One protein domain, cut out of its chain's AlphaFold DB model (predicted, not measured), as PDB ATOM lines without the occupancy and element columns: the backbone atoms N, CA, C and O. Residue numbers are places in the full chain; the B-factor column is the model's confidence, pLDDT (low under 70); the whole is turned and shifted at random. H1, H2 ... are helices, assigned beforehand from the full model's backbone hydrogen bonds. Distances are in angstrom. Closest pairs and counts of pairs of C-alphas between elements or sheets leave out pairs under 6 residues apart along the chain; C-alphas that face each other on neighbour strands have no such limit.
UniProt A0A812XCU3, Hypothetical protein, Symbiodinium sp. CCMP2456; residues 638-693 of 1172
ATOM      1  N   ASP A 638     -51.822 128.499 -36.500       82.56
ATOM      2  CA  ASP A 638     -50.938 129.430 -35.794       82.56
ATOM      3  C   ASP A 638     -49.452 129.189 -36.066       82.56
ATOM      4  O   ASP A 638     -48.673 130.138 -36.045       82.56
ATOM      5  N   VAL A 639     -49.048 127.954 -36.393       85.38
ATOM      6  CA  VAL A 639     -47.644 127.653 -36.723       85.38
ATOM      7  C   VAL A 639     -47.234 128.356 -38.017       85.38
ATOM      8  O   VAL A 639     -46.162 128.942 -38.061       85.38
ATOM      9  N   ALA A 640     -48.106 128.390 -39.031       86.25
ATOM     10  CA  ALA A 640     -47.844 129.116 -40.278       86.25
ATOM     11  C   ALA A 640     -47.627 130.601 -40.037       86.25
ATOM     12  O   ALA A 640     -46.646 131.178 -40.494       86.25
ATOM     13  N   LYS A 641     -48.517 131.210 -39.249       88.75
ATOM     14  CA  LYS A 641     -48.420 132.626 -38.893       88.75
ATOM     15  C   LYS A 641     -47.107 132.927 -38.171       88.75
ATOM     16  O   LYS A 641     -46.457 133.910 -38.509       88.75
ATOM     17  N   LYS A 642     -46.702 132.069 -37.224       90.88
ATOM     18  CA  LYS A 642     -45.424 132.208 -36.508       90.88
ATOM     19  C   LYS A 642     -44.236 132.084 -37.455       90.88
ATOM     20  O   LYS A 642     -43.397 132.972 -37.462       90.88
ATOM     21  N   VAL A 643     -44.199 131.050 -38.297       89.31
ATOM     22  CA  VAL A 643     -43.101 130.827 -39.253       89.31
ATOM     23  C   VAL A 643     -43.007 131.960 -40.281       89.31
ATOM     24  O   VAL A 643     -41.914 132.433 -40.565       89.31
ATOM     25  N   HIS A 644     -44.122 132.486 -40.792       90.00
ATOM     26  CA  HIS A 644     -44.081 133.637 -41.702       90.00
ATOM     27  C   HIS A 644     -43.569 134.917 -41.030       90.00
ATOM     28  O   HIS A 644     -42.875 135.699 -41.684       90.00
ATOM     29  N   ALA A 645     -43.870 135.107 -39.741       93.81
ATOM     30  CA  ALA A 645     -43.422 136.252 -38.950       93.81
ATOM     31  C   ALA A 645     -41.960 136.152 -38.468       93.81
ATOM     32  O   ALA A 645     -41.433 137.125 -37.935       93.81
ATOM     33  N   MET A 646     -41.301 135.002 -38.644       95.31
ATOM     34  CA  MET A 646     -39.905 134.797 -38.247       95.31
ATOM     35  C   MET A 646     -38.907 135.559 -39.126       95.31
ATOM     36  O   MET A 646     -39.168 135.850 -40.301       95.31
ATOM     37  N   SER A 647     -37.731 135.825 -38.548       96.62
ATOM     38  CA  SER A 647     -36.551 136.297 -39.278       96.62
ATOM     39  C   SER A 647     -36.119 135.282 -40.349       96.62
ATOM     40  O   SER A 647     -36.498 134.110 -40.296       96.62
ATOM     41  N   ASN A 648     -35.327 135.707 -41.338       94.75
ATOM     42  CA  ASN A 648     -34.834 134.790 -42.375       94.75
ATOM     43  C   ASN A 648     -33.922 133.696 -41.794       94.75
ATOM     44  O   ASN A 648     -34.011 132.543 -42.216       94.75
ATOM     45  N   ASP A 649     -33.111 134.033 -40.790       95.88
ATOM     46  CA  ASP A 649     -32.248 133.072 -40.099       95.88
ATOM     47  C   ASP A 649     -33.088 132.042 -39.334       95.88
ATOM     48  O   ASP A 649     -32.860 130.838 -39.444       95.88
ATOM     49  N   ASP A 650     -34.138 132.491 -38.636       95.12
ATOM     50  CA  ASP A 650     -35.058 131.588 -37.944       95.12
ATOM     51  C   ASP A 650     -35.862 130.716 -38.913       95.12
ATOM     52  O   ASP A 650     -36.097 129.547 -38.624       95.12
ATOM     53  N   LYS A 651     -36.266 131.247 -40.073       94.31
ATOM     54  CA  LYS A 651     -36.924 130.462 -41.131       94.31
ATOM     55  C   LYS A 651     -35.999 129.384 -41.678       94.31
ATOM     56  O   LYS A 651     -36.430 128.248 -41.848       94.31
ATOM     57  N   THR A 652     -34.732 129.726 -41.897       94.25
ATOM     58  CA  THR A 652     -33.707 128.772 -42.336       94.25
ATOM     59  C   THR A 652     -33.533 127.676 -41.291       94.25
ATOM     60  O   THR A 652     -33.613 126.493 -41.619       94.25
ATOM     61  N   LYS A 653     -33.416 128.047 -40.010       97.06
ATOM     62  CA  LYS A 653     -33.286 127.069 -38.927       97.06
ATOM     63  C   LYS A 653     -34.540 126.211 -38.740       97.06
ATOM     64  O   LYS A 653     -34.431 125.013 -38.483       97.06
ATOM     65  N   TYR A 654     -35.724 126.797 -38.896       95.69
ATOM     66  CA  TYR A 654     -36.987 126.065 -38.891       95.69
ATOM     67  C   TYR A 654     -37.022 125.022 -40.009       95.69
ATOM     68  O   TYR A 654     -37.395 123.879 -39.753       95.69
ATOM     69  N   GLU A 655     -36.606 125.392 -41.221       93.75
ATOM     70  CA  GLU A 655     -36.561 124.482 -42.364       93.75
ATOM     71  C   GLU A 655     -35.542 123.355 -42.144       93.75
ATOM     72  O   GLU A 655     -35.862 122.193 -42.379       93.75
ATOM     73  N   GLU A 656     -34.358 123.647 -41.595       95.56
ATOM     74  CA  GLU A 656     -33.386 122.617 -41.194       95.56
ATOM     75  C   GLU A 656     -33.995 121.599 -40.222       95.56
ATOM     76  O   GLU A 656     -33.864 120.387 -40.413       95.56
ATOM     77  N   ILE A 657     -34.684 122.083 -39.182       96.56
ATOM     78  CA  ILE A 657     -35.364 121.233 -38.201       96.56
ATOM     79  C   ILE A 657     -36.473 120.434 -38.884       96.56
ATOM     80  O   ILE A 657     -36.577 119.223 -38.698       96.56
ATOM     81  N   TYR A 658     -37.288 121.086 -39.710       94.31
ATOM     82  CA  TYR A 658     -38.349 120.430 -40.459       94.31
ATOM     83  C   TYR A 658     -37.800 119.269 -41.297       94.31
ATOM     84  O   TYR A 658     -38.307 118.149 -41.202       94.31
ATOM     85  N   GLN A 659     -36.715 119.496 -42.038       90.94
ATOM     86  CA  GLN A 659     -36.065 118.460 -42.837       90.94
ATOM     87  C   GLN A 659     -35.448 117.352 -41.985       90.94
ATOM     88  O   GLN A 659     -35.605 116.177 -42.320       90.94
ATOM     89  N   PHE A 660     -34.833 117.681 -40.848       96.50
ATOM     90  CA  PHE A 660     -34.340 116.685 -39.898       96.50
ATOM     91  C   PHE A 660     -35.451 115.711 -39.473       96.50
ATOM     92  O   PHE A 660     -35.305 114.500 -39.636       96.50
ATOM     93  N   PHE A 661     -36.603 116.213 -39.021       95.62
ATOM     94  CA  PHE A 661     -37.731 115.361 -38.622       95.62
ATOM     95  C   PHE A 661     -38.273 114.516 -39.781       95.62
ATOM     96  O   PHE A 661     -38.605 113.344 -39.590       95.62
ATOM     97  N   ARG A 662     -38.348 115.084 -40.989       89.50
ATOM     98  CA  ARG A 662     -38.801 114.370 -42.192       89.50
ATOM     99  C   ARG A 662     -37.850 113.238 -42.578       89.50
ATOM    100  O   ARG A 662     -38.314 112.172 -42.970       89.50
ATOM    101  N   ASN A 663     -36.544 113.430 -42.415       91.75
ATOM    102  CA  ASN A 663     -35.539 112.419 -42.743       91.75
ATOM    103  C   ASN A 663     -35.642 111.168 -41.857       91.75
ATOM    104  O   ASN A 663     -35.355 110.064 -42.328       91.75
ATOM    105  N   PHE A 664     -36.103 111.323 -40.614       94.50
ATOM    106  CA  PHE A 664     -36.315 110.223 -39.666       94.50
ATOM    107  C   PHE A 664     -37.763 109.725 -39.601       94.50
ATOM    108  O   PHE A 664     -38.092 108.870 -38.774       94.50
ATOM    109  N   GLU A 665     -38.653 110.230 -40.455       91.56
ATOM    110  CA  GLU A 665     -40.017 109.723 -40.557       91.56
ATOM    111  C   GLU A 665     -40.037 108.257 -41.014       91.56
ATOM    112  O   GLU A 665     -39.273 107.843 -41.886       91.56
ATOM    113  N   THR A 666     -40.938 107.456 -40.438       87.94
ATOM    114  CA  THR A 666     -41.093 106.044 -40.807       87.94
ATOM    115  C   THR A 666     -42.559 105.620 -40.849       87.94
ATOM    116  O   THR A 666     -43.397 106.142 -40.114       87.94
ATOM    117  N   ASN A 667     -42.878 104.631 -41.685       83.25
ATOM    118  CA  ASN A 667     -44.134 103.876 -41.621       83.25
ATOM    119  C   ASN A 667     -43.971 102.505 -40.942       83.25
ATOM    120  O   ASN A 667     -44.969 101.827 -40.675       83.25
ATOM    121  N   GLY A 668     -42.729 102.109 -40.649       76.12
ATOM    122  CA  GLY A 668     -42.368 100.792 -40.142       76.12
ATOM    123  C   GLY A 668     -42.812 100.519 -38.704       76.12
ATOM    124  O   GLY A 668     -43.249 101.398 -37.955       76.12
ATOM    125  N   ASN A 669     -42.673  99.255 -38.297       76.56
ATOM    126  CA  ASN A 669     -42.921  98.816 -36.917       76.56
ATOM    127  C   ASN A 669     -41.766  99.159 -35.960       76.56
ATOM    128  O   ASN A 669     -41.927  99.056 -34.745       76.56
ATOM    129  N   THR A 670     -40.621  99.585 -36.493       83.69
ATOM    130  CA  THR A 670     -39.392  99.919 -35.760       83.69
ATOM    131  C   THR A 670     -39.359 101.372 -35.269       83.69
ATOM    132  O   THR A 670     -38.288 101.917 -35.044       83.69
ATOM    133  N   MET A 671     -40.506 102.034 -35.085       92.75
ATOM    134  CA  MET A 671     -40.533 103.418 -34.587       92.75
ATOM    135  C   MET A 671     -39.918 103.539 -33.182       92.75
ATOM    136  O   MET A 671     -40.217 102.735 -32.292       92.75
ATOM    137  N   THR A 672     -39.098 104.572 -32.983       95.38
ATOM    138  CA  THR A 672     -38.553 104.955 -31.671       95.38
ATOM    139  C   THR A 672     -39.343 106.094 -31.047       95.38
ATOM    140  O   THR A 672     -39.376 106.204 -29.829       95.38
ATOM    141  N   HIS A 673     -40.016 106.911 -31.862       96.31
ATOM    142  CA  HIS A 673     -40.807 108.048 -31.406       96.31
ATOM    143  C   HIS A 673     -42.124 108.130 -32.177       96.31
ATOM    144  O   HIS A 673     -42.245 107.653 -33.309       96.31
ATOM    145  N   CYS A 674     -43.128 108.756 -31.579       94.69
ATOM    146  CA  CYS A 674     -44.396 109.011 -32.238       94.69
ATOM    147  C   CYS A 674     -45.014 110.342 -31.821       94.69
ATOM    148  O   CYS A 674     -44.817 110.840 -30.712       94.69
ATOM    149  N   SER A 675     -45.814 110.884 -32.732       92.12
ATOM    150  CA  SER A 675     -46.750 111.956 -32.455       92.12
ATOM    151  C   SER A 675     -48.149 111.371 -32.313       92.12
ATOM    152  O   SER A 675     -48.691 110.751 -33.232       92.12
ATOM    153  N   LEU A 676     -48.794 111.628 -31.173       88.31
ATOM    154  CA  LEU A 676     -50.205 111.284 -30.975       88.31
ATOM    155  C   LEU A 676     -51.160 112.119 -31.846       88.31
ATOM    156  O   LEU A 676     -52.369 111.864 -31.837       88.31
ATOM    157  N   MET A 677     -50.640 113.095 -32.598       87.00
ATOM    158  CA  MET A 677     -51.394 113.872 -33.582       87.00
ATOM    159  C   MET A 677     -51.489 113.170 -34.945       87.00
ATOM    160  O   MET A 677     -52.330 113.556 -35.761       87.00
ATOM    161  N   GLY A 678     -50.691 112.124 -35.199       85.62
ATOM    162  CA  GLY A 678     -50.694 111.420 -36.483       85.62
ATOM    163  C   GLY A 678     -50.371 112.360 -37.647       85.62
ATOM    164  O   GLY A 678     -49.491 113.206 -37.546       85.62
ATOM    165  N   THR A 679     -51.168 112.287 -38.717       78.69
ATOM    166  CA  THR A 679     -51.098 113.200 -39.877       78.69
ATOM    167  C   THR A 679     -51.432 114.661 -39.543       78.69
ATOM    168  O   THR A 679     -51.358 115.521 -40.415       78.69
ATOM    169  N   GLY A 680     -51.934 114.934 -38.333       82.31
ATOM    170  CA  GLY A 680     -52.218 116.283 -37.849       82.31
ATOM    171  C   GLY A 680     -50.996 116.990 -37.262       82.31
ATOM    172  O   GLY A 680     -51.112 118.154 -36.883       82.31
ATOM    173  N   ASP A 681     -49.858 116.301 -37.152       86.56
ATOM    174  CA  ASP A 681     -48.593 116.905 -36.757       86.56
ATOM    175  C   ASP A 681     -47.960 117.674 -37.926       86.56
ATOM    176  O   ASP A 681     -48.051 117.266 -39.084       86.56
ATOM    177  N   THR A 682     -47.306 118.796 -37.631       86.75
ATOM    178  CA  THR A 682     -46.621 119.598 -38.649       86.75
ATOM    179  C   THR A 682     -45.378 118.880 -39.175       86.75
ATOM    180  O   THR A 682     -45.115 118.939 -40.372       86.75
ATOM    181  N   PHE A 683     -44.653 118.159 -38.317       89.81
ATOM    182  CA  PHE A 683     -43.344 117.575 -38.622       89.81
ATOM    183  C   PHE A 683     -43.411 116.138 -39.164       89.81
ATOM    184  O   PHE A 683     -42.389 115.570 -39.548       89.81
ATOM    185  N   THR A 684     -44.600 115.529 -39.224       88.69
ATOM    186  CA  THR A 684     -44.780 114.157 -39.725       88.69
ATOM    187  C   THR A 684     -46.117 113.963 -40.444       88.69
ATOM    188  O   THR A 684     -47.172 114.418 -40.021       88.69
ATOM    189  N   ALA A 685     -46.071 113.269 -41.578       85.81
ATOM    190  CA  ALA A 685     -47.204 112.676 -42.267       85.81
ATOM    191  C   ALA A 685     -47.695 111.376 -41.610       85.81
ATOM    192  O   ALA A 685     -48.880 111.076 -41.693       85.81
ATOM    193  N   THR A 686     -46.811 110.591 -41.000       86.50
ATOM    194  CA  THR A 686     -47.125 109.245 -40.496       86.50
ATOM    195  C   THR A 686     -47.489 109.244 -39.012       86.50
ATOM    196  O   THR A 686     -48.148 108.318 -38.531       86.50
ATOM    197  N   GLY A 687     -47.090 110.286 -38.276       91.94
ATOM    198  CA  GLY A 687     -47.138 110.319 -36.819       91.94
ATOM    199  C   GLY A 687     -46.024 109.513 -36.157       91.94
ATOM    200  O   GLY A 687     -46.133 109.227 -34.967       91.94
ATOM    201  N   LYS A 688     -45.008 109.063 -36.899       94.06
ATOM    202  CA  LYS A 688     -44.006 108.111 -36.411       94.06
ATOM    203  C   LYS A 688     -42.617 108.461 -36.923       94.06
ATOM    204  O   LYS A 688     -42.430 108.729 -38.109       94.06
ATOM    205  N   TRP A 689     -41.638 108.332 -36.040       96.12
ATOM    206  CA  TRP A 689     -40.234 108.532 -36.359       96.12
ATOM    207  C   TRP A 689     -39.380 107.372 -35.855       96.12
ATOM    208  O   TRP A 689     -39.692 106.720 -34.853       96.12
ATOM    209  N   HIS A 690     -38.279 107.132 -36.551       96.25
ATOM    210  CA  HIS A 690     -37.180 106.296 -36.104       96.25
ATOM    211  C   HIS A 690     -35.932 107.175 -36.004       96.25
ATOM    212  O   HIS A 690     -35.151 107.241 -36.941       96.25
ATOM    213  N   PHE A 691     -35.772 107.871 -34.880       96.12
ATOM    214  CA  PHE A 691     -34.505 108.503 -34.506       96.12
ATOM    215  C   PHE A 691     -33.595 107.432 -33.879       96.12
ATOM    216  O   PHE A 691     -33.997 106.874 -32.851       96.12
ATOM    217  N   PRO A 692     -32.430 107.107 -34.475       93.06
ATOM    218  CA  PRO A 692     -31.443 106.220 -33.865       93.06
ATOM    219  C   PRO A 692     -30.905 106.775 -32.541       93.06
ATOM    220  O   PRO A 692     -30.871 107.988 -32.337       93.06
ATOM    221  N   ASP A 693     -30.429 105.891 -31.666       91.25
ATOM    222  CA  ASP A 693     -29.896 106.253 -30.338       91.25
ATOM    223  C   ASP A 693     -28.468 106.814 -30.370       91.25
ATOM    224  O   ASP A 693     -27.876 107.063 -29.328       91.25
TER     225      ASP A 693
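This is residues 638 to 693 of the 1172 residues of the protein "Hypothetical protein" of Symbiodinium sp. CCMP2456 (UniProt A0A812XCU3). One long helix, H2, makes one side of the domain; the shorter H1 folds back at its first end, and the looping residues 664 to 693, with no named element, begin at its other end. The printed part has 56 residues, with two named helices in the order H1, H2 and no named strand. The class is all helix, though helices hold 24 of the 56 residues. The whole is only just loose, close to compact, with a radius of gyration of the C-alphas of 12.6 A, and elongated, spanning 38 by 22 by 13 A.

Find C-alpha 648 at (-34.834, 134.790, -42.375); from there H2, residues 648 to 663, runs 22.4 A to C-alpha 663 at (-35.539, 112.419, -42.743). H1, residues 638 to 645, begins at (-50.938, 129.430, -35.794).

Look at Val 643 and Lys 651, whose C-alphas, 6.5 A apart, are the closest of H1 and H2. The two only just touch, with 3 pairs of C-alphas within 8 A, H2 with residues 651 to 654 alone. They form a helical hairpin, opposite ways at a steep tilt of 44 degrees. In both, every O i to N i+4 pair is within hydrogen-bond range. Farther along, residues 673 to 674 pair antiparallel with 688 to 689.

The C-alphas of Ser 647 and Asn 669, 38.1 A apart, are the two farthest apart. The printed part has no cut, the link from H1 to H2 is tight, and no printed residue is under 70 in pLDDT.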